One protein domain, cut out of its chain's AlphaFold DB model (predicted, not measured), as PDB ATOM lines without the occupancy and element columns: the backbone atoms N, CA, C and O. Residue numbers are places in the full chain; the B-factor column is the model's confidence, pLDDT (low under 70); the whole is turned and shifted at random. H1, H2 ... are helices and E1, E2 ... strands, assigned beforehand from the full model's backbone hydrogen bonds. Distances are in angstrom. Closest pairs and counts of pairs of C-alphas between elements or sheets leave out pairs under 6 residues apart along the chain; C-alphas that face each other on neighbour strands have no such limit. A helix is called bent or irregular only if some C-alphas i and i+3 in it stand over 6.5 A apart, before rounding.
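What this domain is: This is residues 47 to 183 of the 183 residues of an uncharacterized protein of Enterococcus gallinarum (UniProt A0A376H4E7). Two strongly twisted five-stranded sheets lie partly face to face as an elongated sandwich, their strands running nearly the same line, and the hairpin E1 and E2 makes one side of the first sheet. Two short helices sit at one end of the length, H1 over E8 of the second sheet and H2 grazing that sheet. The printed part has 137 residues with ten named strands and two named helices, in the order E1 to E9, H1, H2, E10. The sheets run E1 E2 E5 E6 E7 and E4 E3 E10 E9 E8, both antiparallel, and the class is mostly strand. The whole is compact, with a radius of gyration of the C-alphas of 15.2 A and spans of 48 by 30 by 26 A.

How they stand to each other: The first sheet holds E1, residues 47 to 51, E2, 54 to 59, E5, 92 to 101, E6, 104 to 111, and E7, 118 to 124. Hairpin E1 and E2 has N 48 and O 56 at 2.9 A; E2 and E5 have N 57 and O 94 at 2.8 A. E5, E6 and E7 form a meander, each strand the antiparallel neighbour of the one before, two hairpins with N 97 and O 108 at 2.8 A and N 107 and O 121 at 2.9 A. The second sheet holds E4, residues 77 to 82, E3, 65 to 71, E10, 174 to 182, E9, 142 to 149, and E8, 129 to 134. Pairs within hydrogen-bond range are N 67 and O 81, 2.8 A, in hairpin E3 and E4; N 68 and O 179, 2.8 A, in E3 and E10; N 176 and O 146, 2.9 A, in E10 and E9; N 133 and O 145, 2.8 A, in hairpin E8 and E9. The parts of the sheets that face each other are 9.4 A centre to centre, their planes 12 degrees apart; the closest C-alphas of E5 and E8, Glu 100 and Ser 130, are 7.0 A apart. H1, residues 152 to 158, is on the second sheet at a height of 8.7 A, over E8 and only just not over E9, where 2 of its C-alphas fall; it runs along the strands, at 6 degrees to E8 on the local plane. H2, residues 162 to 167, only grazes this sheet and is only just irregular, C-alphas 163 and 166 being 6.8 A apart. H1 and H2 only just touch, with 3 pairs of C-alphas within 8 A, and only at the corner; the closest, Leu 158 and Ala 164, are 6.2 A apart. Every O i to N i+4 pair is within hydrogen-bond range in H1, but 0 of 2 in H2, where 2 of 3 O i to N i+3 pairs are.

Where its parts are: E1 begins at C-alpha 47, (22.815, -35.207, 112.769). E5 is 27.2 A long, E6 22.6 A and E9 21.2 A. E10, 25.8 A long, ends at C-alpha 182, (20.700, -39.943, 123.161).

The domain as a whole: The C-alphas farthest apart, of Asn 89 and Asp 151, are 48.1 A apart. The printed part has no cut and no long link. Confidence is under 70 at residues 83 to 91, 113 to 117 and 183.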
ATOM      1  N   VAL A  47      22.815 -34.247 113.878       84.88
ATOM      2  CA  VAL A  47      22.815 -35.207 112.769       84.88
ATOM      3  C   VAL A  47      22.755 -34.475 111.436       84.88
ATOM      4  O   VAL A  47      21.831 -33.705 111.176       84.88
ATOM      5  N   GLU A  48      23.701 -34.778 110.557       85.81
ATOM      6  CA  GLU A  48      23.766 -34.250 109.195       85.81
ATOM      7  C   GLU A  48      23.561 -35.376 108.171       85.81
ATOM      8  O   GLU A  48      24.211 -36.421 108.230       85.81
ATOM      9  N   ARG A  49      22.676 -35.171 107.188       86.00
ATOM     10  CA  ARG A  49      22.494 -36.107 106.069       86.00
ATOM     11  C   ARG A  49      23.572 -35.876 105.009       86.00
ATOM     12  O   ARG A  49      23.586 -34.828 104.371       86.00
ATOM     13  N   MET A  50      24.413 -36.877 104.747       85.88
ATOM     14  CA  MET A  50      25.428 -36.803 103.684       85.88
ATOM     15  C   MET A  50      24.884 -37.248 102.325       85.88
ATOM     16  O   MET A  50      25.149 -36.637 101.293       85.88
ATOM     17  N   ASN A  51      24.143 -38.356 102.308       81.06
ATOM     18  CA  ASN A  51      23.440 -38.864 101.131       81.06
ATOM     19  C   ASN A  51      22.157 -39.587 101.579       81.06
ATOM     20  O   ASN A  51      21.757 -39.474 102.732       81.06
ATOM     21  N   ALA A  52      21.445 -40.277 100.682       76.88
ATOM     22  CA  ALA A  52      20.177 -40.923 101.037       76.88
ATOM     23  C   ALA A  52      20.290 -41.952 102.175       76.88
ATOM     24  O   ALA A  52      19.352 -42.083 102.948       76.88
ATOM     25  N   ASN A  53      21.443 -42.608 102.309       83.44
ATOM     26  CA  ASN A  53      21.617 -43.745 103.207       83.44
ATOM     27  C   ASN A  53      22.764 -43.550 104.200       83.44
ATOM     28  O   ASN A  53      23.137 -44.505 104.873       83.44
ATOM     29  N   LYS A  54      23.367 -42.358 104.254       86.56
ATOM     30  CA  LYS A  54      24.489 -42.042 105.139       86.56
ATOM     31  C   LYS A  54      24.247 -40.750 105.895       86.56
ATOM     32  O   LYS A  54      23.904 -39.726 105.296       86.56
ATOM     33  N   TYR A  55      24.519 -40.814 107.189       87.19
ATOM     34  CA  TYR A  55      24.331 -39.729 108.135       87.19
ATOM     35  C   TYR A  55      25.572 -39.577 109.001       87.19
ATOM     36  O   TYR A  55      26.147 -40.574 109.430       87.19
ATOM     37  N   THR A  56      25.953 -38.339 109.281       87.38
ATOM     38  CA  THR A  56      27.002 -38.011 110.243       87.38
ATOM     39  C   THR A  56      26.349 -37.632 111.556       87.38
ATOM     40  O   THR A  56      25.530 -36.720 111.595       87.38
ATOM     41  N   ILE A  57      26.723 -38.317 112.627       85.69
ATOM     42  CA  ILE A  57      26.279 -38.057 113.993       85.69
ATOM     43  C   ILE A  57      27.457 -37.440 114.740       85.69
ATOM     44  O   ILE A  57      28.535 -38.036 114.825       85.69
ATOM     45  N   HIS A  58      27.252 -36.244 115.275       84.81
ATOM     46  CA  HIS A  58      28.221 -35.547 116.105       84.81
ATOM     47  C   HIS A  58      27.933 -35.857 117.572       84.81
ATOM     48  O   HIS A  58      26.960 -35.358 118.134       84.81
ATOM     49  N   GLN A  59      28.788 -36.677 118.183       79.12
ATOM     50  CA  GLN A  59      28.670 -37.058 119.588       79.12
ATOM     51  C   GLN A  59      29.627 -36.275 120.474       79.12
ATOM     52  O   GLN A  59      30.792 -36.038 120.124       79.12
ATOM     53  N   LYS A  60      29.145 -35.924 121.666       78.94
ATOM     54  CA  LYS A  60      29.977 -35.387 122.741       78.94
ATOM     55  C   LYS A  60      30.679 -36.516 123.500       78.94
ATOM     56  O   LYS A  60      30.259 -37.670 123.495       78.94
ATOM     57  N   ALA A  61      31.762 -36.156 124.183       75.94
ATOM     58  CA  ALA A  61      32.453 -37.045 125.109       75.94
ATOM     59  C   ALA A  61      31.479 -37.608 126.161       75.94
ATOM     60  O   ALA A  61      30.772 -36.840 126.814       75.94
ATOM     61  N   GLY A  62      31.472 -38.930 126.344       75.69
ATOM     62  CA  GLY A  62      30.609 -39.611 127.311       75.69
ATOM     63  C   GLY A  62      29.148 -39.795 126.884       75.69
ATOM     64  O   GLY A  62      28.365 -40.296 127.685       75.69
ATOM     65  N   GLU A  63      28.779 -39.427 125.657       75.94
ATOM     66  CA  GLU A  63      27.432 -39.634 125.120       75.94
ATOM     67  C   GLU A  63      27.286 -41.045 124.530       75.94
ATOM     68  O   GLU A  63      28.206 -41.574 123.894       75.94
ATOM     69  N   ARG A  64      26.113 -41.658 124.718       77.94
ATOM     70  CA  ARG A  64      25.696 -42.843 123.958       77.94
ATOM     71  C   ARG A  64      24.535 -42.471 123.064       77.94
ATOM     72  O   ARG A  64      23.628 -41.767 123.485       77.94
ATOM     73  N   VAL A  65      24.548 -42.986 121.843       79.75
ATOM     74  CA  VAL A  65      23.421 -42.851 120.927       79.75
ATOM     75  C   VAL A  65      22.916 -44.231 120.567       79.75
ATOM     76  O   VAL A  65      23.680 -45.174 120.344       79.75
ATOM     77  N   PHE A  66      21.601 -44.329 120.512       81.62
ATOM     78  CA  PHE A  66      20.884 -45.529 120.151       81.62
ATOM     79  C   PHE A  66      20.146 -45.288 118.848       81.62
ATOM     80  O   PHE A  66      19.440 -44.294 118.694       81.62
ATOM     81  N   VAL A  67      20.300 -46.224 117.921       83.75
ATOM     82  CA  VAL A  67      19.480 -46.316 116.721       83.75
ATOM     83  C   VAL A  67      18.317 -47.236 117.039       83.75
ATOM     84  O   VAL A  67      18.544 -48.410 117.331       83.75
ATOM     85  N   PHE A  68      17.095 -46.721 116.979       85.75
ATOM     86  CA  PHE A  68      15.879 -47.490 117.201       85.75
ATOM     87  C   PHE A  68      15.077 -47.634 115.921       85.75
ATOM     88  O   PHE A  68      14.754 -46.651 115.254       85.75
ATOM     89  N   SER A  69      14.679 -48.874 115.658       87.75
ATOM     90  CA  SER A  69      13.645 -49.209 114.693       87.75
ATOM     91  C   SER A  69      12.302 -49.330 115.407       87.75
ATOM     92  O   SER A  69      12.182 -50.123 116.344       87.75
ATOM     93  N   THR A  70      11.310 -48.541 114.994       90.06
ATOM     94  CA  THR A  70       9.948 -48.574 115.546       90.06
ATOM     95  C   THR A  70       8.961 -48.966 114.461       90.06
ATOM     96  O   THR A  70       8.867 -48.285 113.440       90.06
ATOM     97  N   ASP A  71       8.197 -50.033 114.681       91.31
ATOM     98  CA  ASP A  71       7.115 -50.427 113.781       91.31
ATOM     99  C   ASP A  71       6.050 -49.320 113.749       91.31
ATOM    100  O   ASP A  71       5.472 -48.936 114.768       91.31
ATOM    101  N   LEU A  72       5.779 -48.762 112.570       92.12
ATOM    102  CA  LEU A  72       4.845 -47.650 112.430       92.12
ATOM    103  C   LEU A  72       3.380 -48.050 112.638       92.12
ATOM    104  O   LEU A  72       2.571 -47.158 112.918       92.12
ATOM    105  N   LYS A  73       3.037 -49.337 112.535       91.62
ATOM    106  CA  LYS A  73       1.695 -49.874 112.776       91.62
ATOM    107  C   LYS A  73       1.484 -50.220 114.243       91.62
ATOM    108  O   LYS A  73       0.474 -49.804 114.805       91.62
ATOM    109  N   THR A  74       2.407 -50.960 114.858       90.56
ATOM    110  CA  THR A  74       2.240 -51.415 116.252       90.56
ATOM    111  C   THR A  74       2.774 -50.419 117.274       90.56
ATOM    112  O   THR A  74       2.296 -50.399 118.405       90.56
ATOM    113  N   LYS A  75       3.696 -49.542 116.859       89.69
ATOM    114  CA  LYS A  75       4.472 -48.623 117.711       89.69
ATOM    115  C   LYS A  75       5.458 -49.317 118.649       89.69
ATOM    116  O   LYS A  75       6.026 -48.657 119.515       89.69
ATOM    117  N   ASP A  76       5.707 -50.606 118.448       85.25
ATOM    118  CA  ASP A  76       6.719 -51.338 119.201       85.25
ATOM    119  C   ASP A  76       8.110 -51.111 118.602       85.25
ATOM    120  O   ASP A  76       8.273 -50.985 117.385       85.25
ATOM    121  N   SER A  77       9.134 -51.094 119.456       81.25
ATOM    122  CA  SER A  77      10.518 -51.109 118.986       81.25
ATOM    123  C   SER A  77      10.960 -52.538 118.685       81.25
ATOM    124  O   SER A  77      10.787 -53.433 119.512       81.25
ATOM    125  N   THR A  78      11.543 -52.753 117.508       73.62
ATOM    126  CA  THR A  78      11.932 -54.090 117.040       73.62
ATOM    127  C   THR A  78      13.417 -54.375 117.198       73.62
ATOM    128  O   THR A  78      13.797 -55.513 117.470       73.62
ATOM    129  N   GLN A  79      14.278 -53.366 117.061       73.25
ATOM    130  CA  GLN A  79      15.713 -53.541 117.252       73.25
ATOM    131  C   GLN A  79      16.399 -52.211 117.573       73.25
ATOM    132  O   GLN A  79      16.063 -51.160 117.022       73.25
ATOM    133  N   SER A  80      17.381 -52.299 118.474       71.00
ATOM    134  CA  SER A  80      18.221 -51.193 118.916       71.00
ATOM    135  C   SER A  80      19.693 -51.487 118.629       71.00
ATOM    136  O   SER A  80      20.201 -52.535 119.035       71.00
ATOM    137  N   LEU A  81      20.396 -50.561 117.981       74.38
ATOM    138  CA  LEU A  81      21.856 -50.568 117.898       74.38
ATOM    139  C   LEU A  81      22.396 -49.461 118.801       74.38
ATOM    140  O   LEU A  81      22.070 -48.296 118.601       74.38
ATOM    141  N   SER A  82      23.221 -49.810 119.783       74.06
ATOM    142  CA  SER A  82      23.880 -48.826 120.643       74.06
ATOM    143  C   SER A  82      25.273 -48.511 120.124       74.06
ATOM    144  O   SER A  82      26.032 -49.426 119.793       74.06
ATOM    145  N   THR A  83      25.652 -47.242 120.146       69.81
ATOM    146  CA  THR A  83      27.045 -46.854 119.933       69.81
ATOM    147  C   THR A  83      27.874 -47.267 121.153       69.81
ATOM    148  O   THR A  83      27.377 -47.191 122.284       69.81
ATOM    149  N   PRO A  84      29.131 -47.714 120.978       66.25
ATOM    150  CA  PRO A  84      30.016 -47.931 122.114       66.25
ATOM    151  C   PRO A  84      30.187 -46.627 122.907       66.25
ATOM    152  O   PRO A  84      30.082 -45.532 122.362       66.25
ATOM    153  N   PHE A  85      30.428 -46.747 124.213       64.81
ATOM    154  CA  PHE A  85      30.688 -45.586 125.059       64.81
ATOM    155  C   PHE A  85      32.058 -44.996 124.709       64.81
ATOM    156  O   PHE A  85      33.079 -45.676 124.855       64.81
ATOM    157  N   PHE A  86      32.093 -43.737 124.276       65.31
ATOM    158  CA  PHE A  86      33.343 -43.047 123.970       65.31
ATOM    159  C   PHE A  86      33.816 -42.246 125.182       65.31
ATOM    160  O   PHE A  86      33.233 -41.231 125.558       65.31
ATOM    161  N   SER A  87      34.909 -42.701 125.794       58.22
ATOM    162  CA  SER A  87      35.516 -42.063 126.970       58.22
ATOM    163  C   SER A  87      36.561 -40.996 126.624       58.22
ATOM    164  O   SER A  87      37.329 -40.586 127.493       58.22
ATOM    165  N   THR A  88      36.680 -40.602 125.354       63.84
ATOM    166  CA  THR A  88      37.629 -39.567 124.927       63.84
ATOM    167  C   THR A  88      37.045 -38.187 125.188       63.84
ATOM    168  O   THR A  88      35.854 -37.992 124.991       63.84
ATOM    169  N   ASN A  89      37.880 -37.214 125.564       61.94
ATOM    170  CA  ASN A  89      37.438 -35.826 125.767       61.94
ATOM    171  C   ASN A  89      37.086 -35.098 124.456       61.94
ATOM    172  O   ASN A  89      36.521 -34.006 124.497       61.94
ATOM    173  N   ASP A  90      37.429 -35.686 123.310       66.12
ATOM    174  CA  ASP A  90      37.178 -35.110 121.995       66.12
ATOM    175  C   ASP A  90      35.798 -35.517 121.475       66.12
ATOM    176  O   ASP A  90      35.382 -36.670 121.611       66.12
ATOM    177  N   SER A  91      35.104 -34.569 120.840       67.38
ATOM    178  CA  SER A  91      33.897 -34.861 120.067       67.38
ATOM    179  C   SER A  91      34.238 -35.790 118.907       67.38
ATOM    180  O   SER A  91      35.208 -35.535 118.185       67.38
ATOM    181  N   GLN A  92      33.417 -36.811 118.684       75.88
ATOM    182  CA  GLN A  92      33.608 -37.742 117.576       75.88
ATOM    183  C   GLN A  92      32.520 -37.582 116.522       75.88
ATOM    184  O   GLN A  92      31.383 -37.204 116.810       75.88
ATOM    185  N   LYS A  93      32.899 -37.878 115.279       82.75
ATOM    186  CA  LYS A  93      31.968 -38.007 114.166       82.75
ATOM    187  C   LYS A  93      31.786 -39.479 113.874       82.75
ATOM    188  O   LYS A  93      32.753 -40.159 113.530       82.75
ATOM    189  N   MET A  94      30.556 -39.946 113.987       82.69
ATOM    190  CA  MET A  94      30.192 -41.277 113.536       82.69
ATOM    191  C   MET A  94      29.415 -41.186 112.237       82.69
ATOM    192  O   MET A  94      28.533 -40.348 112.089       82.69
ATOM    193  N   GLU A  95      29.721 -42.075 111.314       87.00
ATOM    194  CA  GLU A  95      28.952 -42.302 110.109       87.00
ATOM    195  C   GLU A  95      27.996 -43.468 110.359       87.00
ATOM    196  O   GLU A  95      28.414 -44.574 110.695       87.00
ATOM    197  N   LEU A  96      26.706 -43.213 110.194       86.81
ATOM    198  CA  LEU A  96      25.656 -44.217 110.191       86.81
ATOM    199  C   LEU A  96      25.266 -44.495 108.744       86.81
ATOM    200  O   LEU A  96      24.967 -43.563 107.997       86.81
ATOM    201  N   SER A  97      25.262 -45.763 108.349       87.56
ATOM    202  CA  SER A  97      24.889 -46.188 107.006       87.56
ATOM    203  C   SER A  97      23.854 -47.303 107.004       87.56
ATOM    204  O   SER A  97      23.839 -48.158 107.888       87.56
ATOM    205  N   PHE A  98      22.995 -47.260 105.990       87.81
ATOM    206  CA  PHE A  98      21.835 -48.124 105.828       87.81
ATOM    207  C   PHE A  98      21.869 -48.795 104.452       87.81
ATOM    208  O   PHE A  98      21.959 -48.110 103.430       87.81
ATOM    209  N   ALA A  99      21.805 -50.120 104.387       85.75
ATOM    210  CA  ALA A  99      21.825 -50.830 103.109       85.75
ATOM    211  C   ALA A  99      21.036 -52.137 103.157       85.75
ATOM    212  O   ALA A  99      20.968 -52.785 104.190       85.75
ATOM    213  N   GLU A 100      20.488 -52.557 102.018       84.50
ATOM    214  CA  GLU A 100      20.053 -53.943 101.832       84.50
ATOM    215  C   GLU A 100      21.258 -54.796 101.416       84.50
ATOM    216  O   GLU A 100      21.981 -54.448 100.476       84.50
ATOM    217  N   LYS A 101      21.460 -55.928 102.091       80.88
ATOM    218  CA  LYS A 101      22.475 -56.922 101.751       80.88
ATOM    219  C   LYS A 101      22.006 -58.323 102.132       80.88
ATOM    220  O   LYS A 101      21.545 -58.551 103.239       80.88
ATOM    221  N   ASP A 102      22.117 -59.267 101.200       82.12
ATOM    222  CA  ASP A 102      21.864 -60.696 101.441       82.12
ATOM    223  C   ASP A 102      20.495 -61.012 102.090       82.12
ATOM    224  O   ASP A 102      20.389 -61.877 102.958       82.12
ATOM    225  N   ARG A 103      19.424 -60.325 101.651       80.88
ATOM    226  CA  ARG A 103      18.066 -60.388 102.247       80.88
ATOM    227  C   ARG A 103      18.016 -59.960 103.716       80.88
ATOM    228  O   ARG A 103      17.169 -60.412 104.488       80.88
ATOM    229  N   GLN A 104      18.930 -59.089 104.103       81.88
ATOM    230  CA  GLN A 104      18.946 -58.422 105.385       81.88
ATOM    231  C   GLN A 104      19.086 -56.927 105.159       81.88
ATOM    232  O   GLN A 104      19.700 -56.472 104.196       81.88
ATOM    233  N   PHE A 105      18.505 -56.155 106.058       80.06
ATOM    234  CA  PHE A 105      18.816 -54.744 106.138       80.06
ATOM    235  C   PHE A 105      19.990 -54.586 107.107       80.06
ATOM    236  O   PHE A 105      19.945 -55.118 108.210       80.06
ATOM    237  N   GLU A 106      21.063 -53.926 106.690       82.25
ATOM    238  CA  GLU A 106      22.270 -53.699 107.480       82.25
ATOM    239  C   GLU A 106      22.315 -52.238 107.932       82.25
ATOM    240  O   GLU A 106      22.192 -51.306 107.132       82.25
ATOM    241  N   VAL A 107      22.522 -52.052 109.234       82.56
ATOM    242  CA  VAL A 107      22.807 -50.760 109.854       82.56
ATOM    243  C   VAL A 107      24.237 -50.796 110.356       82.56
ATOM    244  O   VAL A 107      24.552 -51.574 111.255       82.56
ATOM    245  N   ALA A 108      25.097 -49.958 109.785       83.06
ATOM    246  CA  ALA A 108      26.501 -49.879 110.161       83.06
ATOM    247  C   ALA A 108      26.848 -48.510 110.740       83.06
ATOM    248  O   ALA A 108      26.515 -47.481 110.158       83.06
ATOM    249  N   LEU A 109      27.562 -48.525 111.860       78.56
ATOM    250  CA  LEU A 109      28.143 -47.363 112.521       78.56
ATOM    251  C   LEU A 109      29.660 -47.436 112.407       78.56
ATOM    252  O   LEU A 109      30.237 -48.444 112.814       78.56
ATOM    253  N   SER A 110      30.295 -46.375 111.919       80.06
ATOM    254  CA  SER A 110      31.754 -46.243 111.893       80.06
ATOM    255  C   SER A 110      32.224 -44.881 112.376       80.06
ATOM    256  O   SER A 110      31.494 -43.907 112.266       80.06
ATOM    257  N   VAL A 111      33.448 -44.772 112.889       80.88
ATOM    258  CA  VAL A 111      34.043 -43.460 113.199       80.88
ATOM    259  C   VAL A 111      34.657 -42.882 111.923       80.88
ATOM    260  O   VAL A 111      35.409 -43.566 111.230       80.88
ATOM    261  N   ALA A 112      34.342 -41.628 111.595       72.00
ATOM    262  CA  ALA A 112      34.833 -40.990 110.377       72.00
ATOM    263  C   ALA A 112      36.375 -41.014 110.332       72.00
ATOM    264  O   ALA A 112      37.043 -40.478 111.217       72.00
ATOM    265  N   GLY A 113      36.938 -41.632 109.289       65.44
ATOM    266  CA  GLY A 113      38.388 -41.781 109.121       65.44
ATOM    267  C   GLY A 113      39.033 -42.930 109.907       65.44
ATOM    268  O   GLY A 113      40.259 -43.003 109.941       65.44
ATOM    269  N   SER A 114      38.246 -43.822 110.516       65.88
ATOM    270  CA  SER A 114      38.729 -45.045 111.164       65.88
ATOM    271  C   SER A 114      38.137 -46.280 110.487       65.88
ATOM    272  O   SER A 114      36.921 -46.430 110.412       65.88
ATOM    273  N   GLU A 115      39.000 -47.183 110.018       64.06
ATOM    274  CA  GLU A 115      38.588 -48.512 109.534       64.06
ATOM    275  C   GLU A 115      38.388 -49.512 110.690       64.06
ATOM    276  O   GLU A 115      37.783 -50.565 110.504       64.06
ATOM    277  N   ASP A 116      38.867 -49.179 111.892       57.91
ATOM    278  CA  ASP A 116      38.977 -50.112 113.021       57.91
ATOM    279  C   ASP A 116      37.706 -50.202 113.877       57.91
ATOM    280  O   ASP A 116      37.551 -51.130 114.673       57.91
ATOM    281  N   ILE A 117      36.795 -49.235 113.749       59.66
ATOM    282  CA  ILE A 117      35.592 -49.150 114.579       59.66
ATOM    283  C   ILE A 117      34.386 -49.228 113.658       59.66
ATOM    284  O   ILE A 117      33.931 -48.207 113.152       59.66
ATOM    285  N   GLN A 118      33.877 -50.444 113.458       71.25
ATOM    286  CA  GLN A 118      32.616 -50.691 112.772       71.25
ATOM    287  C   GLN A 118      31.736 -51.605 113.629       71.25
ATOM    288  O   GLN A 118      32.139 -52.711 113.983       71.25
ATOM    289  N   SER A 119      30.529 -51.150 113.958       75.00
ATOM    290  CA  SER A 119      29.482 -52.006 114.523       75.00
ATOM    291  C   SER A 119      28.371 -52.145 113.503       75.00
ATOM    292  O   SER A 119      27.915 -51.145 112.952       75.00
ATOM    293  N   THR A 120      27.920 -53.371 113.263       76.94
ATOM    294  CA  THR A 120      26.858 -53.663 112.300       76.94
ATOM    295  C   THR A 120      25.749 -54.461 112.960       76.94
ATOM    296  O   THR A 120      26.032 -55.443 113.643       76.94
ATOM    297  N   ASN A 121      24.504 -54.076 112.708       74.81
ATOM    298  CA  ASN A 121      23.326 -54.866 113.041       74.81
ATOM    299  C   ASN A 121      22.561 -55.222 111.769       74.81
ATOM    300  O   ASN A 121      22.531 -54.431 110.824       74.81
ATOM    301  N   SER A 122      21.931 -56.395 111.785       77.81
ATOM    302  CA  SER A 122      21.146 -56.901 110.668       77.81
ATOM    303  C   SER A 122      19.754 -57.335 111.119       77.81
ATOM    304  O   SER A 122      19.581 -57.912 112.197       77.81
ATOM    305  N   PHE A 123      18.768 -57.112 110.257       75.50
ATOM    306  CA  PHE A 123      17.380 -57.555 110.425       75.50
ATOM    307  C   PHE A 123      16.987 -58.339 109.173       75.50
ATOM    308  O   PHE A 123      17.266 -57.901 108.055       75.50
ATOM    309  N   SER A 124      16.368 -59.504 109.355       80.12
ATOM    310  CA  SER A 124      15.930 -60.358 108.248       80.12
ATOM    311  C   SER A 124      14.793 -59.710 107.466       80.12
ATOM    312  O   SER A 124      13.862 -59.178 108.064       80.12
ATOM    313  N   ILE A 125      14.845 -59.812 106.138       82.56
ATOM    314  CA  ILE A 125      13.793 -59.341 105.239       82.56
ATOM    315  C   ILE A 125      13.066 -60.554 104.658       82.56
ATOM    316  O   ILE A 125      13.657 -61.382 103.954       82.56
ATOM    317  N   GLU A 126      11.769 -60.658 104.932       84.56
ATOM    318  CA  GLU A 126      10.939 -61.735 104.389       84.56
ATOM    319  C   GLU A 126      10.335 -61.369 103.026       84.56
ATOM    320  O   GLU A 126      10.176 -62.244 102.171       84.56
ATOM    321  N   GLN A 127      10.076 -60.079 102.800       86.56
ATOM    322  CA  GLN A 127       9.468 -59.531 101.588       86.56
ATOM    323  C   GLN A 127      10.451 -59.443 100.410       86.56
ATOM    324  O   GLN A 127      11.669 -59.472 100.575       86.56
ATOM    325  N   ASN A 128       9.913 -59.337  99.192       87.38
ATOM    326  CA  ASN A 128      10.723 -59.321  97.968       87.38
ATOM    327  C   ASN A 128      11.416 -57.984  97.685       87.38
ATOM    328  O   ASN A 128      12.409 -57.965  96.959       87.38
ATOM    329  N   TYR A 129      10.889 -56.880  98.209       89.25
ATOM    330  CA  TYR A 129      11.472 -55.556  98.041       89.25
ATOM    331  C   TYR A 129      11.716 -54.917  99.399       89.25
ATOM    332  O   TYR A 129      10.849 -54.944 100.276       89.25
ATOM    333  N   SER A 130      12.879 -54.287  99.535       89.44
ATOM    334  CA  SER A 130      13.212 -53.471 100.689       89.44
ATOM    335  C   SER A 130      13.833 -52.157 100.250       89.44
ATOM    336  O   SER A 130      14.547 -52.092  99.254       89.44
ATOM    337  N   GLU A 131      13.538 -51.089 100.976       90.69
ATOM    338  CA  GLU A 131      14.199 -49.812 100.751       90.69
ATOM    339  C   GLU A 131      14.180 -48.978 102.027       90.69
ATOM    340  O   GLU A 131      13.177 -48.928 102.741       90.69
ATOM    341  N   PHE A 132      15.273 -48.261 102.271       91.69
ATOM    342  CA  PHE A 132      15.275 -47.154 103.211       91.69
ATOM    343  C   PHE A 132      14.857 -45.856 102.515       91.69
ATOM    344  O   PHE A 132      15.502 -45.395 101.576       91.69
ATOM    345  N   ILE A 133      13.767 -45.261 102.988       92.69
ATOM    346  CA  ILE A 133      13.221 -43.994 102.516       92.69
ATOM    347  C   ILE A 133      13.619 -42.900 103.514       92.69
ATOM    348  O   ILE A 133      13.005 -42.795 104.579       92.69
ATOM    349  N   PRO A 134      14.639 -42.080 103.213       90.81
ATOM    350  CA  PRO A 134      15.074 -41.020 104.111       90.81
ATOM    351  C   PRO A 134      14.051 -39.886 104.161       90.81
ATOM    352  O   PRO A 134      13.473 -39.511 103.137       90.81
ATOM    353  N   TYR A 135      13.885 -39.272 105.331       89.69
ATOM    354  CA  TYR A 135      13.101 -38.046 105.442       89.69
ATOM    355  C   TYR A 135      13.874 -36.835 104.902       89.69
ATOM    356  O   TYR A 135      15.109 -36.816 104.841       89.69
ATOM    357  N   GLU A 136      13.135 -35.818 104.452       83.38
ATOM    358  CA  GLU A 136      13.720 -34.580 103.917       83.38
ATOM    359  C   GLU A 136      14.430 -33.762 104.997       83.38
ATOM    360  O   GLU A 136      15.438 -33.113 104.726       83.38
ATOM    361  N   SER A 137      13.932 -33.836 106.229       82.75
ATOM    362  CA  SER A 137      14.485 -33.156 107.390       82.75
ATOM    363  C   SER A 137      14.622 -34.133 108.545       82.75
ATOM    364  O   SER A 137      13.700 -34.905 108.812       82.75
ATOM    365  N   ILE A 138      15.740 -34.046 109.255       81.00
ATOM    366  CA  ILE A 138      15.975 -34.808 110.477       81.00
ATOM    367  C   ILE A 138      15.470 -33.947 111.631       81.00
ATOM    368  O   ILE A 138      16.182 -33.065 112.107       81.00
ATOM    369  N   SER A 139      14.214 -34.144 112.027       74.88
ATOM    370  CA  SER A 139      13.679 -33.564 113.262       74.88
ATOM    371  C   SER A 139      13.597 -34.650 114.321       74.88
ATOM    372  O   SER A 139      13.273 -35.796 114.008       74.88
ATOM    373  N   ASP A 140      13.907 -34.298 115.568       78.19
ATOM    374  CA  ASP A 140      13.752 -35.190 116.722       78.19
ATOM    375  C   ASP A 140      14.453 -36.552 116.538       78.19
ATOM    376  O   ASP A 140      13.936 -37.599 116.919       78.19
ATOM    377  N   GLY A 141      15.605 -36.550 115.857       82.75
ATOM    378  CA  GLY A 141      16.386 -37.756 115.576       82.75
ATOM    379  C   GLY A 141      15.773 -38.706 114.539       82.75
ATOM    380  O   GLY A 141      16.351 -39.761 114.290       82.75
ATOM    381  N   LYS A 142      14.641 -38.371 113.903       88.50
ATOM    382  CA  LYS A 142      13.998 -39.210 112.879       88.50
ATOM    383  C   LYS A 142      14.755 -39.151 111.560       88.50
ATOM    384  O   LYS A 142      14.841 -38.104 110.924       88.50
ATOM    385  N   LEU A 143      15.277 -40.291 111.127       89.56
ATOM    386  CA  LEU A 143      16.152 -40.372 109.956       89.56
ATOM    387  C   LEU A 143      15.394 -40.722 108.676       89.56
ATOM    388  O   LEU A 143      15.720 -40.229 107.592       89.56
ATOM    389  N   GLY A 144      14.395 -41.589 108.799       91.88
ATOM    390  CA  GLY A 144      13.653 -42.134 107.675       91.88
ATOM    391  C   GLY A 144      12.914 -43.405 108.055       91.88
ATOM    392  O   GLY A 144      12.776 -43.738 109.231       91.88
ATOM    393  N   MET A 145      12.461 -44.132 107.044       92.75
ATOM    394  CA  MET A 145      11.654 -45.330 107.204       92.75
ATOM    395  C   MET A 145      12.183 -46.467 106.339       92.75
ATOM    396  O   MET A 145      12.410 -46.297 105.146       92.75
ATOM    397  N   ILE A 146      12.312 -47.650 106.923       91.69
ATOM    398  CA  ILE A 146      12.510 -48.898 106.192       91.69
ATOM    399  C   ILE A 146      11.142 -49.396 105.737       91.69
ATOM    400  O   ILE A 146      10.219 -49.515 106.544       91.69
ATOM    401  N   VAL A 147      11.020 -49.691 104.448       93.19
ATOM    402  CA  VAL A 147       9.811 -50.235 103.831       93.19
ATOM    403  C   VAL A 147      10.123 -51.632 103.326       93.19
ATOM    404  O   VAL A 147      10.981 -51.776 102.457       93.19
ATOM    405  N   LEU A 148       9.418 -52.640 103.839       92.69
ATOM    406  CA  LEU A 148       9.504 -54.019 103.354       92.69
ATOM    407  C   LEU A 148       8.171 -54.394 102.705       92.69
ATOM    408  O   LEU A 148       7.117 -54.292 103.328       92.69
ATOM    409  N   THR A 149       8.179 -54.788 101.435       93.75
ATOM    410  CA  THR A 149       6.938 -55.004 100.681       93.75
ATOM    411  C   THR A 149       7.121 -55.968  99.518       93.75
ATOM    412  O   THR A 149       8.203 -56.086  98.953       93.75
ATOM    413  N   ASP A 150       6.040 -56.630  99.113       94.69
ATOM    414  CA  ASP A 150       5.971 -57.368  97.845       94.69
ATOM    415  C   ASP A 150       5.428 -56.507  96.690       94.69
ATOM    416  O   ASP A 150       5.391 -56.944  95.542       94.69
ATOM    417  N   ASP A 151       5.019 -55.269  96.980       95.44
ATOM    418  CA  ASP A 151       4.506 -54.308  96.007       95.44
ATOM    419  C   ASP A 151       5.491 -53.148  95.803       95.44
ATOM    420  O   ASP A 151       5.560 -52.203  96.592       95.44
ATOM    421  N   SER A 152       6.239 -53.208  94.699       94.12
ATOM    422  CA  SER A 152       7.221 -52.184  94.307       94.12
ATOM    423  C   SER A 152       6.629 -50.782  94.069       94.12
ATOM    424  O   SER A 152       7.368 -49.788  94.080       94.12
ATOM    425  N   THR A 153       5.310 -50.665  93.867       95.69
ATOM    426  CA  THR A 153       4.655 -49.362  93.675       95.69
ATOM    427  C   THR A 153       4.675 -48.533  94.957       95.69
ATOM    428  O   THR A 153       4.917 -47.330  94.889       95.69
ATOM    429  N   ILE A 154       4.565 -49.184  96.120       96.06
ATOM    430  CA  ILE A 154       4.632 -48.539  97.437       96.06
ATOM    431  C   ILE A 154       5.976 -47.821  97.606       96.06
ATOM    432  O   ILE A 154       6.007 -46.631  97.906       96.06
ATOM    433  N   ILE A 155       7.095 -48.505  97.339       94.38
ATOM    434  CA  ILE A 155       8.436 -47.895  97.402       94.38
ATOM    435  C   ILE A 155       8.541 -46.722  96.418       94.38
ATOM    436  O   ILE A 155       9.052 -45.656  96.761       94.38
ATOM    437  N   SER A 156       8.038 -46.899  95.195       94.75
ATOM    438  CA  SER A 156       8.109 -45.875  94.146       94.75
ATOM    439  C   SER A 156       7.327 -44.604  94.486       94.75
ATOM    440  O   SER A 156       7.733 -43.509  94.089       94.75
ATOM    441  N   GLU A 157       6.205 -44.727  95.196       96.06
ATOM    442  CA  GLU A 157       5.436 -43.584  95.690       96.06
ATOM    443  C   GLU A 157       6.112 -42.922  96.890       96.06
ATOM    444  O   GLU A 157       6.282 -41.702  96.894       96.06
ATOM    445  N   LEU A 158       6.590 -43.708  97.856       95.25
ATOM    446  CA  LEU A 158       7.237 -43.180  99.060       95.25
ATOM    447  C   LEU A 158       8.574 -42.490  98.777       95.25
ATOM    448  O   LEU A 158       8.914 -41.531  99.462       95.25
ATOM    449  N   LYS A 159       9.303 -42.888  97.727       92.56
ATOM    450  CA  LYS A 159      10.489 -42.145  97.262       92.56
ATOM    451  C   LYS A 159      10.165 -40.727  96.777       92.56
ATOM    452  O   LYS A 159      11.063 -39.891  96.744       92.56
ATOM    453  N   LYS A 160       8.926 -40.463  96.352       93.75
ATOM    454  CA  LYS A 160       8.482 -39.133  95.900       93.75
ATOM    455  C   LYS A 160       7.921 -38.309  97.049       93.75
ATOM    456  O   LYS A 160       8.120 -37.103  97.070       93.75
ATOM    457  N   ASP A 161       7.192 -38.963  97.946       93.38
ATOM    458  CA  ASP A 161       6.547 -38.341  99.096       93.38
ATOM    459  C   ASP A 161       6.550 -39.323 100.281       93.38
ATOM    460  O   ASP A 161       5.638 -40.149 100.402       93.38
ATOM    461  N   PRO A 162       7.557 -39.255 101.174       91.38
ATOM    462  CA  PRO A 162       7.617 -40.118 102.352       91.38
ATOM    463  C   PRO A 162       6.403 -39.963 103.282       91.38
ATOM    464  O   PRO A 162       6.015 -40.921 103.952       91.38
ATOM    465  N   ALA A 163       5.749 -38.792 103.293       90.12
ATOM    466  CA  ALA A 163       4.564 -38.552 104.114       90.12
ATOM    467  C   ALA A 163       3.329 -39.324 103.611       90.12
ATOM    468  O   ALA A 163       2.370 -39.528 104.360       90.12
ATOM    469  N   ALA A 164       3.361 -39.834 102.373       92.88
ATOM    470  CA  ALA A 164       2.309 -40.686 101.832       92.88
ATOM    471  C   ALA A 164       2.207 -42.057 102.527       92.88
ATOM    472  O   ALA A 164       1.233 -42.766 102.277       92.88
ATOM    473  N   VAL A 165       3.138 -42.418 103.427       93.56
ATOM    474  CA  VAL A 165       3.117 -43.683 104.191       93.56
ATOM    475  C   VAL A 165       1.769 -43.958 104.846       93.56
ATOM    476  O   VAL A 165       1.300 -45.093 104.821       93.56
ATOM    477  N   ALA A 166       1.094 -42.916 105.344       93.06
ATOM    478  CA  ALA A 166      -0.211 -43.035 105.984       93.06
ATOM    479  C   ALA A 166      -1.258 -43.733 105.094       93.06
ATOM    480  O   ALA A 166      -2.129 -44.426 105.609       93.06
ATOM    481  N   LYS A 167      -1.152 -43.603 103.764       94.19
ATOM    482  CA  LYS A 167      -2.060 -44.239 102.793       94.19
ATOM    483  C   LYS A 167      -1.883 -45.756 102.710       94.19
ATOM    484  O   LYS A 167      -2.776 -46.439 102.218       94.19
ATOM    485  N   PHE A 168      -0.738 -46.272 103.148       94.69
ATOM    486  CA  PHE A 168      -0.348 -47.665 102.957       94.69
ATOM    487  C   PHE A 168      -0.231 -48.459 104.260       94.69
ATOM    488  O   PHE A 168       0.067 -49.652 104.206       94.69
ATOM    489  N   LEU A 169      -0.489 -47.848 105.421       92.38
ATOM    490  CA  LEU A 169      -0.374 -48.528 106.718       92.38
ATOM    491  C   LEU A 169      -1.284 -49.766 106.827       92.38
ATOM    492  O   LEU A 169      -0.885 -50.757 107.435       92.38
ATOM    493  N   ASP A 170      -2.439 -49.767 106.157       91.38
ATOM    494  CA  ASP A 170      -3.361 -50.915 106.113       91.38
ATOM    495  C   ASP A 170      -2.941 -52.014 105.114       91.38
ATOM    496  O   ASP A 170      -3.588 -53.057 105.009       91.38
ATOM    497  N   SER A 171      -1.862 -51.805 104.353       92.50
ATOM    498  CA  SER A 171      -1.347 -52.802 103.412       92.50
ATOM    499  C   SER A 171      -0.628 -53.952 104.130       92.50
ATOM    500  O   SER A 171      -0.411 -53.929 105.343       92.50
ATOM    501  N   LYS A 172      -0.211 -54.974 103.374       92.31
ATOM    502  CA  LYS A 172       0.611 -56.080 103.894       92.31
ATOM    503  C   LYS A 172       2.093 -55.729 104.067       92.31
ATOM    504  O   LYS A 172       2.833 -56.563 104.569       92.31
ATOM    505  N   ALA A 173       2.525 -54.546 103.637       93.31
ATOM    506  CA  ALA A 173       3.907 -54.118 103.798       93.31
ATOM    507  C   ALA A 173       4.232 -53.832 105.269       93.31
ATOM    508  O   ALA A 173       3.345 -53.494 106.054       93.31
ATOM    509  N   GLU A 174       5.502 -53.934 105.622       92.38
ATOM    510  CA  GLU A 174       6.027 -53.568 106.931       92.38
ATOM    511  C   GLU A 174       6.743 -52.223 106.837       92.38
ATOM    512  O   GLU A 174       7.386 -51.903 105.831       92.38
ATOM    513  N   TYR A 175       6.600 -51.423 107.890       93.19
ATOM    514  CA  TYR A 175       7.084 -50.052 107.930       93.19
ATOM    515  C   TYR A 175       7.771 -49.808 109.259       93.19
ATOM    516  O   TYR A 175       7.113 -49.819 110.299       93.19
ATOM    517  N   TYR A 176       9.070 -49.537 109.219       91.62
ATOM    518  CA  TYR A 176       9.850 -49.287 110.420       91.62
ATOM    519  C   TYR A 176      10.496 -47.907 110.366       91.62
ATOM    520  O   TYR A 176      11.364 -47.654 109.534       91.62
ATOM    521  N   GLU A 177      10.090 -47.007 111.255       92.19
ATOM    522  CA  GLU A 177      10.718 -45.694 111.408       92.19
ATOM    523  C   GLU A 177      12.044 -45.839 112.156       92.19
ATOM    524  O   GLU A 177      12.108 -46.448 113.224       92.19
ATOM    525  N   GLN A 178      13.107 -45.285 111.575       89.56
ATOM    526  CA  GLN A 178      14.428 -45.220 112.182       89.56
ATOM    527  C   GLN A 178      14.606 -43.883 112.887       89.56
ATOM    528  O   GLN A 178      14.423 -42.815 112.292       89.56
ATOM    529  N   SER A 179      14.999 -43.954 114.152       88.12
ATOM    530  CA  SER A 179      15.225 -42.794 115.010       88.12
ATOM    531  C   SER A 179      16.522 -42.926 115.797       88.12
ATOM    532  O   SER A 179      16.982 -44.034 116.075       88.12
ATOM    533  N   LEU A 180      17.110 -41.783 116.138       85.44
ATOM    534  CA  LEU A 180      18.244 -41.670 117.045       85.44
ATOM    535  C   LEU A 180      17.793 -41.066 118.363       85.44
ATOM    536  O   LEU A 180      17.116 -40.040 118.373       85.44
ATOM    537  N   ILE A 181      18.212 -41.690 119.457       81.12
ATOM    538  CA  ILE A 181      17.944 -41.227 120.818       81.12
ATOM    539  C   ILE A 181      19.281 -41.185 121.565       81.12
ATOM    540  O   ILE A 181      20.047 -42.153 121.497       81.12
ATOM    541  N   SER A 182      19.584 -40.060 122.214       75.19
ATOM    542  CA  SER A 182      20.700 -39.943 123.161       75.19
ATOM    543  C   SER A 182      20.266 -40.361 124.562       75.19
ATOM    544  O   SER A 182      19.084 -40.335 124.879       75.19
ATOM    545  N   GLU A 183      21.235 -40.766 125.376       68.31
ATOM    546  CA  GLU A 183      21.085 -41.034 126.814       68.31
ATOM    547  C   GLU A 183      22.070 -40.183 127.617       68.31
ATOM    548  O   GLU A 183      23.160 -39.878 127.068       68.31
TER     549      GLU A 183